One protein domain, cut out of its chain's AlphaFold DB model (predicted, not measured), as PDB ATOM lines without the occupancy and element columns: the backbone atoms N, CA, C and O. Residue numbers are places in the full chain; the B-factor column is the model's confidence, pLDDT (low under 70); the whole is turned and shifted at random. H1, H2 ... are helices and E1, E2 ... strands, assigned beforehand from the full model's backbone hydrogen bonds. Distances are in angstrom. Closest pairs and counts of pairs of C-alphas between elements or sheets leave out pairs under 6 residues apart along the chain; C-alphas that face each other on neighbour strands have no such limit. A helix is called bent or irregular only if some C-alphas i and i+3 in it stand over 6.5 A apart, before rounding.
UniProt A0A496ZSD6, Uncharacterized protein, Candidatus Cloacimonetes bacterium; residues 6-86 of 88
ATOM      1  N   VAL A   6     -17.768 -37.738  -6.916       90.19
ATOM      2  CA  VAL A   6     -17.641 -39.201  -6.898       90.19
ATOM      3  C   VAL A   6     -16.388 -39.592  -7.674       90.19
ATOM      4  O   VAL A   6     -16.353 -39.520  -8.900       90.19
ATOM      5  N   TYR A   7     -15.357 -40.017  -6.949       90.81
ATOM      6  CA  TYR A   7     -14.102 -40.473  -7.534       90.81
ATOM      7  C   TYR A   7     -14.259 -41.880  -8.118       90.81
ATOM      8  O   TYR A   7     -14.553 -42.832  -7.391       90.81
ATOM      9  N   ASP A   8     -14.033 -42.014  -9.427       89.94
ATOM     10  CA  ASP A   8     -13.950 -43.300 -10.123       89.94
ATOM     11  C   ASP A   8     -12.489 -43.563 -10.532       89.94
ATOM     12  O   ASP A   8     -12.004 -42.930 -11.479       89.94
ATOM     13  N   PRO A   9     -11.778 -44.494  -9.862       87.56
ATOM     14  CA  PRO A   9     -10.386 -44.809 -10.176       87.56
ATOM     15  C   PRO A   9     -10.161 -45.142 -11.652       87.56
ATOM     16  O   PRO A   9      -9.088 -44.875 -12.187       87.56
ATOM     17  N   LYS A  10     -11.160 -45.708 -12.345       86.06
ATOM     18  CA  LYS A  10     -11.018 -46.128 -13.746       86.06
ATOM     19  C   LYS A  10     -10.771 -44.951 -14.688       86.06
ATOM     20  O   LYS A  10     -10.159 -45.139 -15.736       86.06
ATOM     21  N   ASN A  11     -11.211 -43.752 -14.308       88.19
ATOM     22  CA  ASN A  11     -11.035 -42.555 -15.122       88.19
ATOM     23  C   ASN A  11      -9.613 -41.986 -15.006       88.19
ATOM     24  O   ASN A  11      -9.083 -41.469 -15.987       88.19
ATOM     25  N   PHE A  12      -8.967 -42.123 -13.844       91.00
ATOM     26  CA  PHE A  12      -7.635 -41.579 -13.551       91.00
ATOM     27  C   PHE A  12      -6.537 -42.563 -13.957       91.00
ATOM     28  O   PHE A  12      -5.862 -43.142 -13.118       91.00
ATOM     29  N   CYS A  13      -6.392 -42.802 -15.258       89.38
ATOM     30  CA  CYS A  13      -5.550 -43.876 -15.788       89.38
ATOM     31  C   CYS A  13      -4.177 -43.427 -16.307       89.38
ATOM     32  O   CYS A  13      -3.398 -44.282 -16.722       89.38
ATOM     33  N   ILE A  14      -3.857 -42.131 -16.300       91.50
ATOM     34  CA  ILE A  14      -2.578 -41.624 -16.818       91.50
ATOM     35  C   ILE A  14      -1.664 -41.237 -15.648       91.50
ATOM     36  O   ILE A  14      -1.938 -40.221 -15.006       91.50
ATOM     37  N   PRO A  15      -0.580 -41.988 -15.375       92.19
ATOM     38  CA  PRO A  15       0.443 -41.566 -14.426       92.19
ATOM     39  C   PRO A  15       1.263 -40.421 -15.026       92.19
ATOM     40  O   PRO A  15       1.642 -40.461 -16.199       92.19
ATOM     41  N   VAL A  16       1.547 -39.405 -14.219       90.25
ATOM     42  CA  VAL A  16       2.260 -38.196 -14.654       90.25
ATOM     43  C   VAL A  16       3.671 -38.161 -14.091       90.25
ATOM     44  O   VAL A  16       4.620 -37.879 -14.818       90.25
ATOM     45  N   THR A  17       3.816 -38.478 -12.809       85.81
ATOM     46  CA  THR A  17       5.104 -38.482 -12.116       85.81
ATOM     47  C   THR A  17       5.509 -39.902 -11.740       85.81
ATOM     48  O   THR A  17       4.697 -40.832 -11.737       85.81
ATOM     49  N   LYS A  18       6.794 -40.082 -11.432       83.06
ATOM     50  CA  LYS A  18       7.253 -41.252 -10.676       83.06
ATOM     51  C   LYS A  18       7.011 -40.996  -9.184       83.06
ATOM     52  O   LYS A  18       6.640 -39.889  -8.807       83.06
ATOM     53  N   LEU A  19       7.211 -42.027  -8.362       86.50
ATOM     54  CA  LEU A  19       7.168 -41.903  -6.907       86.50
ATOM     55  C   LEU A  19       8.304 -40.985  -6.451       86.50
ATOM     56  O   LEU A  19       9.461 -41.404  -6.445       86.50
ATOM     57  N   GLU A  20       7.957 -39.755  -6.096       89.69
ATOM     58  CA  GLU A  20       8.896 -38.717  -5.668       89.69
ATOM     59  C   GLU A  20       8.359 -37.979  -4.430       89.69
ATOM     60  O   GLU A  20       7.162 -38.062  -4.141       89.69
ATOM     61  N   PRO A  21       9.205 -37.259  -3.674       92.00
ATOM     62  CA  PRO A  21       8.747 -36.450  -2.550       92.00
ATOM     63  C   PRO A  21       7.715 -35.401  -2.981       92.00
ATOM     64  O   PRO A  21       7.760 -34.898  -4.106       92.00
ATOM     65  N   LEU A  22       6.811 -35.017  -2.073       89.81
ATOM     66  CA  LEU A  22       5.745 -34.053  -2.376       89.81
ATOM     67  C   LEU A  22       6.301 -32.720  -2.901       89.81
ATOM     68  O   LEU A  22       5.772 -32.155  -3.854       89.81
ATOM     69  N   GLU A  23       7.405 -32.258  -2.315       91.25
ATOM     70  CA  GLU A  23       8.104 -31.035  -2.722       91.25
ATOM     71  C   GLU A  23       8.586 -31.107  -4.176       91.25
ATOM     72  O   GLU A  23       8.476 -30.130  -4.915       91.25
ATOM     73  N   ALA A  24       9.060 -32.280  -4.606       90.50
ATOM     74  CA  ALA A  24       9.547 -32.491  -5.962       90.50
ATOM     75  C   ALA A  24       8.407 -32.464  -6.985       90.50
ATOM     76  O   ALA A  24       8.609 -31.979  -8.088       90.50
ATOM     77  N   ILE A  25       7.201 -32.919  -6.636       92.06
ATOM     78  CA  ILE A  25       6.058 -32.935  -7.566       92.06
ATOM     79  C   ILE A  25       5.188 -31.671  -7.492       92.06
ATOM     80  O   ILE A  25       4.268 -31.518  -8.298       92.06
ATOM     81  N   GLN A  26       5.465 -30.752  -6.559       93.00
ATOM     82  CA  GLN A  26       4.642 -29.562  -6.321       93.00
ATOM     83  C   GLN A  26       4.504 -28.679  -7.569       93.00
ATOM     84  O   GLN A  26       3.407 -28.218  -7.875       93.00
ATOM     85  N   PHE A  27       5.576 -28.527  -8.355       93.94
ATOM     86  CA  PHE A  27       5.533 -27.742  -9.594       93.94
ATOM     87  C   PHE A  27       4.537 -28.308 -10.623       93.94
ATOM     88  O   PHE A  27       3.934 -27.551 -11.384       93.94
ATOM     89  N   VAL A  28       4.338 -29.634 -10.640       94.19
ATOM     90  CA  VAL A  28       3.364 -30.301 -11.517       94.19
ATOM     91  C   VAL A  28       1.948 -30.041 -11.019       94.19
ATOM     92  O   VAL A  28       1.062 -29.760 -11.823       94.19
ATOM     93  N   ILE A  29       1.737 -30.101  -9.699       94.50
ATOM     94  CA  ILE A  29       0.445 -29.791  -9.074       94.50
ATOM     95  C   ILE A  29       0.031 -28.362  -9.439       94.50
ATOM     96  O   ILE A  29      -1.085 -28.156  -9.911       94.50
ATOM     97  N   ASP A  30       0.935 -27.394  -9.278       95.75
ATOM     98  CA  ASP A  30       0.655 -25.980  -9.545       95.75
ATOM     99  C   ASP A  30       0.359 -25.722 -11.033       95.75
ATOM    100  O   ASP A  30      -0.601 -25.021 -11.368       95.75
ATOM    101  N   ASP A  31       1.134 -26.332 -11.937       95.94
ATOM    102  CA  ASP A  31       0.890 -26.264 -13.383       95.94
ATOM    103  C   ASP A  31      -0.479 -26.855 -13.753       95.94
ATOM    104  O   ASP A  31      -1.237 -26.255 -14.519       95.94
ATOM    105  N   PHE A  32      -0.836 -27.997 -13.168       95.06
ATOM    106  CA  PHE A  32      -2.106 -28.669 -13.431       95.06
ATOM    107  C   PHE A  32      -3.300 -27.900 -12.876       95.06
ATOM    108  O   PHE A  32      -4.342 -27.840 -13.529       95.06
ATOM    109  N   VAL A  33      -3.156 -27.283 -11.701       95.44
ATOM    110  CA  VAL A  33      -4.161 -26.374 -11.140       95.44
ATOM    111  C   VAL A  33      -4.385 -25.197 -12.082       95.44
ATOM    112  O   VAL A  33      -5.527 -24.908 -12.438       95.44
ATOM    113  N   LYS A  34      -3.305 -24.566 -12.552       96.19
ATOM    114  CA  LYS A  34      -3.371 -23.429 -13.477       96.19
ATOM    115  C   LYS A  34      -3.993 -23.795 -14.829       96.19
ATOM    116  O   LYS A  34      -4.713 -22.983 -15.399       96.19
ATOM    117  N   LYS A  35      -3.718 -24.998 -15.336       94.31
ATOM    118  CA  LYS A  35      -4.277 -25.534 -16.590       94.31
ATOM    119  C   LYS A  35      -5.666 -26.158 -16.429       94.31
ATOM    120  O   LYS A  35      -6.184 -26.720 -17.389       94.31
ATOM    121  N   GLU A  36      -6.244 -26.101 -15.230       94.69
ATOM    122  CA  GLU A  36      -7.539 -26.702 -14.908       94.69
ATOM    123  C   GLU A  36      -7.619 -28.201 -15.261       94.69
ATOM    124  O   GLU A  36      -8.650 -28.720 -15.693       94.69
ATOM    125  N   VAL A  37      -6.524 -28.932 -15.050       93.50
ATOM    126  CA  VAL A  37      -6.481 -30.384 -15.250       93.50
ATOM    127  C   VAL A  37      -7.266 -31.073 -14.131       93.50
ATOM    128  O   VAL A  37      -7.281 -30.629 -12.979       93.50
ATOM    129  N   THR A  38      -7.925 -32.185 -14.461       94.94
ATOM    130  CA  THR A  38      -8.547 -33.075 -13.472       94.94
ATOM    131  C   THR A  38      -7.592 -34.222 -13.157       94.94
ATOM    132  O   THR A  38      -7.267 -35.034 -14.028       94.94
ATOM    133  N   PHE A  39      -7.137 -34.286 -11.909       95.25
ATOM    134  CA  PHE A  39      -6.124 -35.234 -11.451       95.25
ATOM    135  C   PHE A  39      -6.322 -35.621  -9.983       95.25
ATOM    136  O   PHE A  39      -7.015 -34.946  -9.224       95.25
ATOM    137  N   CYS A  40      -5.735 -36.736  -9.578       95.19
ATOM    138  CA  CYS A  40      -5.639 -37.161  -8.197       95.19
ATOM    139  C   CYS A  40      -4.174 -37.335  -7.804       95.19
ATOM    140  O   CYS A  40      -3.287 -37.484  -8.648       95.19
ATOM    141  N   ILE A  41      -3.936 -37.262  -6.501       94.94
ATOM    142  CA  ILE A  41      -2.625 -37.431  -5.894       94.94
ATOM    143  C   ILE A  41      -2.747 -38.554  -4.876       94.94
ATOM    144  O   ILE A  41      -3.626 -38.515  -4.006       94.94
ATOM    145  N   ASP A  42      -1.855 -39.526  -4.978       93.44
ATOM    146  CA  ASP A  42      -1.722 -40.608  -4.014       93.44
ATOM    147  C   ASP A  42      -0.278 -40.717  -3.543       93.44
ATOM    148  O   ASP A  42       0.646 -40.340  -4.264       93.44
ATOM    149  N   GLY A  43      -0.088 -41.174  -2.314       89.88
ATOM    150  CA  GLY A  43       1.239 -41.239  -1.725       89.88
ATOM    151  C   GLY A  43       1.273 -41.129  -0.213       89.88
ATOM    152  O   GLY A  43       0.275 -40.818   0.446       89.88
ATOM    153  N   ASP A  44       2.459 -41.404   0.317       89.00
ATOM    154  CA  ASP A  44       2.792 -41.301   1.734       89.00
ATOM    155  C   ASP A  44       4.302 -41.059   1.906       89.00
ATOM    156  O   ASP A  44       5.112 -41.556   1.114       89.00
ATOM    157  N   GLY A  45       4.685 -40.281   2.925       89.19
ATOM    158  CA  GLY A  45       6.083 -39.932   3.201       89.19
ATOM    159  C   GLY A  45       6.775 -39.279   2.000       89.19
ATOM    160  O   GLY A  45       6.344 -38.228   1.529       89.19
ATOM    161  N   ASP A  46       7.818 -39.932   1.487       89.81
ATOM    162  CA  ASP A  46       8.634 -39.464   0.355       89.81
ATOM    163  C   ASP A  46       8.211 -40.053  -1.001       89.81
ATOM    164  O   ASP A  46       8.959 -39.999  -1.977       89.81
ATOM    165  N   ARG A  47       7.037 -40.691  -1.071       92.12
ATOM    166  CA  ARG A  47       6.565 -41.392  -2.270       92.12
ATOM    167  C   ARG A  47       5.180 -40.909  -2.653       92.12
ATOM    168  O   ARG A  47       4.182 -41.487  -2.235       92.12
ATOM    169  N   TRP A  48       5.147 -39.871  -3.474       94.00
ATOM    170  CA  TRP A  48       3.938 -39.289  -4.033       94.00
ATOM    171  C   TRP A  48       3.903 -39.447  -5.544       94.00
ATOM    172  O   TRP A  48       4.927 -39.395  -6.225       94.00
ATOM    173  N   GLU A  49       2.703 -39.629  -6.074       93.56
ATOM    174  CA  GLU A  49       2.453 -39.727  -7.500       93.56
ATOM    175  C   GLU A  49       1.169 -39.004  -7.907       93.56
ATOM    176  O   GLU A  49       0.189 -38.928  -7.159       93.56
ATOM    177  N   ILE A  50       1.183 -38.478  -9.130       94.81
ATOM    178  CA  ILE A  50       0.059 -37.765  -9.733       94.81
ATOM    179  C   ILE A  50      -0.530 -38.609 -10.855       94.81
ATOM    180  O   ILE A  50       0.187 -39.085 -11.738       94.81
ATOM    181  N   TRP A  51      -1.855 -38.726 -10.856       94.62
ATOM    182  CA  TRP A  51      -2.619 -39.417 -11.887       94.62
ATOM    183  C   TRP A  51      -3.691 -38.502 -12.449       94.62
ATOM    184  O   TRP A  51      -4.446 -37.904 -11.694       94.62
ATOM    185  N   ARG A  52      -3.810 -38.409 -13.771       94.06
ATOM    186  CA  ARG A  52      -4.850 -37.600 -14.420       94.06
ATOM    187  C   ARG A  52      -5.804 -38.435 -15.254       94.06
ATOM    188  O   ARG A  52      -5.525 -39.593 -15.585       94.06
ATOM    189  N   ILE A  53      -6.940 -37.832 -15.588       91.56
ATOM    190  CA  ILE A  53      -7.857 -38.420 -16.561       91.56
ATOM    191  C   ILE A  53      -7.253 -38.380 -17.967       91.56
ATOM    192  O   ILE A  53      -6.439 -37.508 -18.283       91.56
ATOM    193  N   ALA A  54      -7.660 -39.338 -18.795       86.25
ATOM    194  CA  ALA A  54      -7.377 -39.303 -20.221       86.25
ATOM    195  C   ALA A  54      -8.347 -38.353 -20.928       86.25
ATOM    196  O   ALA A  54      -9.561 -38.484 -20.775       86.25
ATOM    197  N   TYR A  55      -7.798 -37.435 -21.710       82.75
ATOM    198  CA  TYR A  55      -8.521 -36.576 -22.636       82.75
ATOM    199  C   TYR A  55      -8.490 -37.177 -24.047       82.75
ATOM    200  O   TYR A  55      -7.738 -38.110 -24.327       82.75
ATOM    201  N   GLU A  56      -9.334 -36.673 -24.946       78.25
ATOM    202  CA  GLU A  56      -9.436 -37.197 -26.318       78.25
ATOM    203  C   GLU A  56      -8.134 -37.025 -27.118       78.25
ATOM    204  O   GLU A  56      -7.800 -37.868 -27.950       78.25
ATOM    205  N   ASP A  57      -7.351 -35.992 -26.800       77.44
ATOM    206  CA  ASP A  57      -6.079 -35.681 -27.461       77.44
ATOM    207  C   ASP A  57      -4.877 -36.489 -26.936       77.44
ATOM    208  O   ASP A  57      -3.772 -36.382 -27.467       77.44
ATOM    209  N   ASP A  58      -5.072 -37.342 -25.926       77.00
ATOM    210  CA  ASP A  58      -4.020 -38.153 -25.299       77.00
ATOM    211  C   ASP A  58      -3.637 -39.382 -26.145       77.00
ATOM    212  O   ASP A  58      -3.783 -40.531 -25.711       77.00
ATOM    213  N   ARG A  59      -3.140 -39.151 -27.364       68.88
ATOM    214  CA  ARG A  59      -2.791 -40.209 -28.331       68.88
ATOM    215  C   ARG A  59      -1.548 -41.015 -27.943       68.88
ATOM    216  O   ARG A  59      -1.520 -42.217 -28.188       68.88
ATOM    217  N   ASP A  60      -0.578 -40.386 -27.281       69.81
ATOM    218  CA  ASP A  60       0.734 -40.978 -26.962       69.81
ATOM    219  C   ASP A  60       0.929 -41.302 -25.470       69.81
ATOM    220  O   ASP A  60       2.024 -41.636 -25.014       69.81
ATOM    221  N   THR A  61      -0.134 -41.213 -24.671       78.81
ATOM    222  CA  THR A  61      -0.032 -41.341 -23.211       78.81
ATOM    223  C   THR A  61      -0.295 -42.768 -22.741       78.81
ATOM    224  O   THR A  61      -1.314 -43.383 -23.062       78.81
ATOM    225  N   ILE A  62       0.611 -43.295 -21.915       80.44
ATOM    226  CA  ILE A  62       0.509 -44.652 -21.369       80.44
ATOM    227  C   ILE A  62      -0.620 -44.704 -20.333       80.44
ATOM    228  O   ILE A  62      -0.483 -44.184 -19.228       80.44
ATOM    229  N   LYS A  63      -1.717 -45.393 -20.662       83.62
ATOM    230  CA  LYS A  63      -2.804 -45.684 -19.716       83.62
ATOM    231  C   LYS A  63      -2.451 -46.906 -18.875       83.62
ATOM    232  O   LYS A  63      -2.176 -47.979 -19.412       83.62
ATOM    233  N   ARG A  64      -2.498 -46.777 -17.552       84.56
ATOM    234  CA  ARG A  64      -2.299 -47.882 -16.612       84.56
ATOM    235  C   ARG A  64      -3.590 -48.238 -15.878       84.56
ATOM    236  O   ARG A  64      -4.446 -47.397 -15.631       84.56
ATOM    237  N   LYS A  65      -3.716 -49.521 -15.526       76.94
ATOM    238  CA  LYS A  65      -4.890 -50.088 -14.835       76.94
ATOM    239  C   LYS A  65      -4.804 -50.002 -13.306       76.94
ATOM    240  O   LYS A  65      -5.793 -50.275 -12.635       76.94
ATOM    241  N   ASN A  66      -3.635 -49.675 -12.760       81.75
ATOM    242  CA  ASN A  66      -3.367 -49.621 -11.322       81.75
ATOM    243  C   ASN A  66      -3.512 -48.201 -10.761       81.75
ATOM    244  O   ASN A  66      -2.690 -47.772  -9.958       81.75
ATOM    245  N   SER A  67      -4.533 -47.476 -11.207       83.62
ATOM    246  CA  SER A  67      -4.818 -46.146 -10.690       83.62
ATOM    247  C   SER A  67      -5.110 -46.175  -9.182       83.62
ATOM    248  O   SER A  67      -5.579 -47.198  -8.659       83.62
ATOM    249  N   PRO A  68      -4.861 -45.065  -8.465       88.94
ATOM    250  CA  PRO A  68      -5.077 -44.996  -7.029       88.94
ATOM    251  C   PRO A  68      -6.510 -45.363  -6.647       88.94
ATOM    252  O   PRO A  68      -7.469 -44.741  -7.106       88.94
ATOM    253  N   LYS A  69      -6.680 -46.368  -5.783       88.19
ATOM    254  CA  LYS A  69      -8.015 -46.768  -5.298       88.19
ATOM    255  C   LYS A  69      -8.574 -45.787  -4.272       88.19
ATOM    256  O   LYS A  69      -9.787 -45.628  -4.184       88.19
ATOM    257  N   SER A  70      -7.696 -45.154  -3.503       87.94
ATOM    258  CA  SER A  70      -8.050 -44.210  -2.448       87.94
ATOM    259  C   SER A  70      -7.010 -43.087  -2.404       87.94
ATOM    260  O   SER A  70      -6.207 -43.066  -1.471       87.94
ATOM    261  N   PRO A  71      -6.995 -42.187  -3.406       92.88
ATOM    262  CA  PRO A  71      -6.049 -41.075  -3.426       92.88
ATOM    263  C   PRO A  71      -6.190 -40.218  -2.165       92.88
ATOM    264  O   PRO A  71      -7.254 -40.165  -1.551       92.88
ATOM    265  N   LYS A  72      -5.135 -39.502  -1.786       93.94
ATOM    266  CA  LYS A  72      -5.188 -38.541  -0.674       93.94
ATOM    267  C   LYS A  72      -5.893 -37.253  -1.081       93.94
ATOM    268  O   LYS A  72      -6.613 -36.658  -0.278       93.94
ATOM    269  N   TYR A  73      -5.700 -36.827  -2.330       94.62
ATOM    270  CA  TYR A  73      -6.267 -35.589  -2.855       94.62
ATOM    271  C   TYR A  73      -6.855 -35.793  -4.247       94.62
ATOM    272  O   TYR A  73      -6.310 -36.532  -5.064       94.62
ATOM    273  N   VAL A  74      -7.951 -35.090  -4.530       94.94
ATOM    274  CA  VAL A  74      -8.574 -35.042  -5.854       94.94
ATOM    275  C   VAL A  74      -8.784 -33.586  -6.240       94.94
ATOM    276  O   VAL A  74      -9.285 -32.784  -5.449       94.94
ATOM    277  N   TYR A  75      -8.391 -33.268  -7.466       95.44
ATOM    278  CA  TYR A  75      -8.564 -31.978  -8.103       95.44
ATOM    279  C   TYR A  75      -9.445 -32.149  -9.335       95.44
ATOM    280  O   TYR A  75      -9.169 -32.978 -10.202       95.44
ATOM    281  N   VAL A  76     -10.508 -31.357  -9.419       93.88
ATOM    282  CA  VAL A  76     -11.421 -31.324 -10.565       93.88
ATOM    283  C   VAL A  76     -11.357 -29.933 -11.158       93.88
ATOM    284  O   VAL A  76     -11.641 -28.958 -10.464       93.88
ATOM    285  N   LYS A  77     -10.969 -29.839 -12.435       93.06
ATOM    286  CA  LYS A  77     -10.748 -28.556 -13.117       93.06
ATOM    287  C   LYS A  77      -9.859 -27.609 -12.298       93.06
ATOM    288  O   LYS A  77     -10.237 -26.481 -11.997       93.06
ATOM    289  N   GLY A  78      -8.724 -28.126 -11.819       91.88
ATOM    290  CA  GLY A  78      -7.768 -27.384 -10.992       91.88
ATOM    291  C   GLY A  78      -8.220 -27.036  -9.566       91.88
ATOM    292  O   GLY A  78      -7.449 -26.456  -8.810       91.88
ATOM    293  N   LYS A  79      -9.429 -27.411  -9.135       94.00
ATOM    294  CA  LYS A  79      -9.911 -27.143  -7.771       94.00
ATOM    295  C   LYS A  79      -9.847 -28.394  -6.915       94.00
ATOM    296  O   LYS A  79     -10.385 -29.428  -7.304       94.00
ATOM    297  N   LYS A  80      -9.242 -28.292  -5.730       94.69
ATOM    298  CA  LYS A  80      -9.280 -29.361  -4.726       94.69
ATOM    299  C   LYS A  80     -10.723 -29.571  -4.270       94.69
ATOM    300  O   LYS A  80     -11.376 -28.614  -3.859       94.69
ATOM    301  N   VAL A  81     -11.203 -30.809  -4.328       92.75
ATOM    302  CA  VAL A  81     -12.579 -31.161  -3.954       92.75
ATOM    303  C   VAL A  81     -12.607 -32.195  -2.840       92.75
ATOM    304  O   VAL A  81     -11.738 -33.064  -2.745       92.75
ATOM    305  N   GLU A  82     -13.647 -32.131  -2.013       91.94
ATOM    306  CA  GLU A  82     -14.041 -33.283  -1.212       91.94
ATOM    307  C   GLU A  82     -14.653 -34.345  -2.126       91.94
ATOM    308  O   GLU A  82     -15.467 -34.039  -3.006       91.94
ATOM    309  N   PHE A  83     -14.280 -35.602  -1.908       91.19
ATOM    310  CA  PHE A  83     -14.740 -36.699  -2.740       91.19
ATOM    311  C   PHE A  83     -15.078 -37.941  -1.923       91.19
ATOM    312  O   PHE A  83     -14.620 -38.132  -0.797       91.19
ATOM    313  N   THR A  84     -15.878 -38.810  -2.527       90.75
ATOM    314  CA  THR A  84     -16.113 -40.174  -2.058       90.75
ATOM    315  C   THR A  84     -15.688 -41.144  -3.142       90.75
ATOM    316  O   THR A  84     -15.995 -40.931  -4.315       90.75
ATOM    317  N   VAL A  85     -15.005 -42.222  -2.766       87.94
ATOM    318  CA  VAL A  85     -14.653 -43.281  -3.715       87.94
ATOM    319  C   VAL A  85     -15.924 -44.023  -4.113       87.94
ATOM    320  O   VAL A  85     -16.691 -44.463  -3.252       87.94
ATOM    321  N   LYS A  86     -16.153 -44.164  -5.419       83.25
ATOM    322  CA  LYS A  86     -17.237 -44.978  -5.962       83.25
ATOM    323  C   LYS A  86     -17.077 -46.407  -5.443       83.25
ATOM    324  O   LYS A  86     -16.087 -47.071  -5.753       83.25
TER     325      LYS A  86
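What this domain is: This is residues 6 to 86 of the 88 residues of an uncharacterized protein of Candidatus Cloacimonetes bacterium (UniProt A0A496ZSD6). A twisted, curled sheet of four antiparallel strands has one helix, H1, over one face, running along the strands. E4, the strand at one edge, runs on past a break of one residue into E5, which pairs with the first printed residues, 6 to 7. The printed part has 81 residues with one named helix and five named strands, in the order H1, E1, E2, E3, E4, E5; the sheet's order is E2, E1, E3, E4. The class is mixed, helices and strands, though named elements hold only 35 residues, under half of those printed. The whole is compact and rounded, with a radius of gyration of the C-alphas of 11.7 A and spans of 31 by 28 by 24 A.

Where its parts are: Residues 6 to 21 have no named element. H1, residues 22 to 34, begins at C-alpha 22 (5.745, -34.053, -2.376) and is 17.9 A long; it is irregular, with C-alphas 24 and 27 7.2 A apart. E1, residues 39 to 44, is 17.0 A long, and E2, residues 47 to 52, is 17.1 A long, from C-alpha 47 (6.565, -41.392, -2.270). After residues 53 to 72, again without a named element, come E3, residues 73 to 76, E4, residues 79 to 81, and E5, residues 83 to 85, which ends at C-alpha 85 (-14.653, -43.281, -3.715).

How they stand to each other: The inner strands are E1 and E3, antiparallel at 173 degrees, with N 75 and O 39 at 2.8 A. E1 and E2 form a hairpin, antiparallel at 166 degrees, with N 40 and O 51 at 2.7 A. E3 and E4 form another hairpin, antiparallel at 125 degrees, with N 76 and O 79 at 2.9 A. From edge to edge the strands' lines turn by 74 degrees and the way across the sheet by 67 degrees. H1 is on the sheet at a height of 9.4 A, over E1 and only just over E3, on which 3 of its C-alphas fall. On the local plane it stands at 12 degrees to E1, along the strands. The closest C-alphas of H1 and E2 are those of Leu 22 and Trp 48, 5.8 A apart. In H1, 7 of 9 O i to N i+4 pairs are within hydrogen-bond range. E4 runs on into E5 at 57 degrees. E5 pairs with no named strand, but its residues 84 to 85 pair, parallel, with residues 6 to 7; residues 14 to 15 pair, antiparallel, with residues 51 to 52 of E2. H1 and E5 are apart.

The domain as a whole: The C-alphas of Gly 45 and Glu 56, the two farthest apart, are 33.5 A apart, while those of Val 6 and Lys 86, the first and last printed, are 5.9 A apart. The printed part has no cut. The link from E2 to E3, 20 residues, is long; the others are tight. The mean pLDDT of the printed part is 89.7, and residues 59 to 60 are under 70.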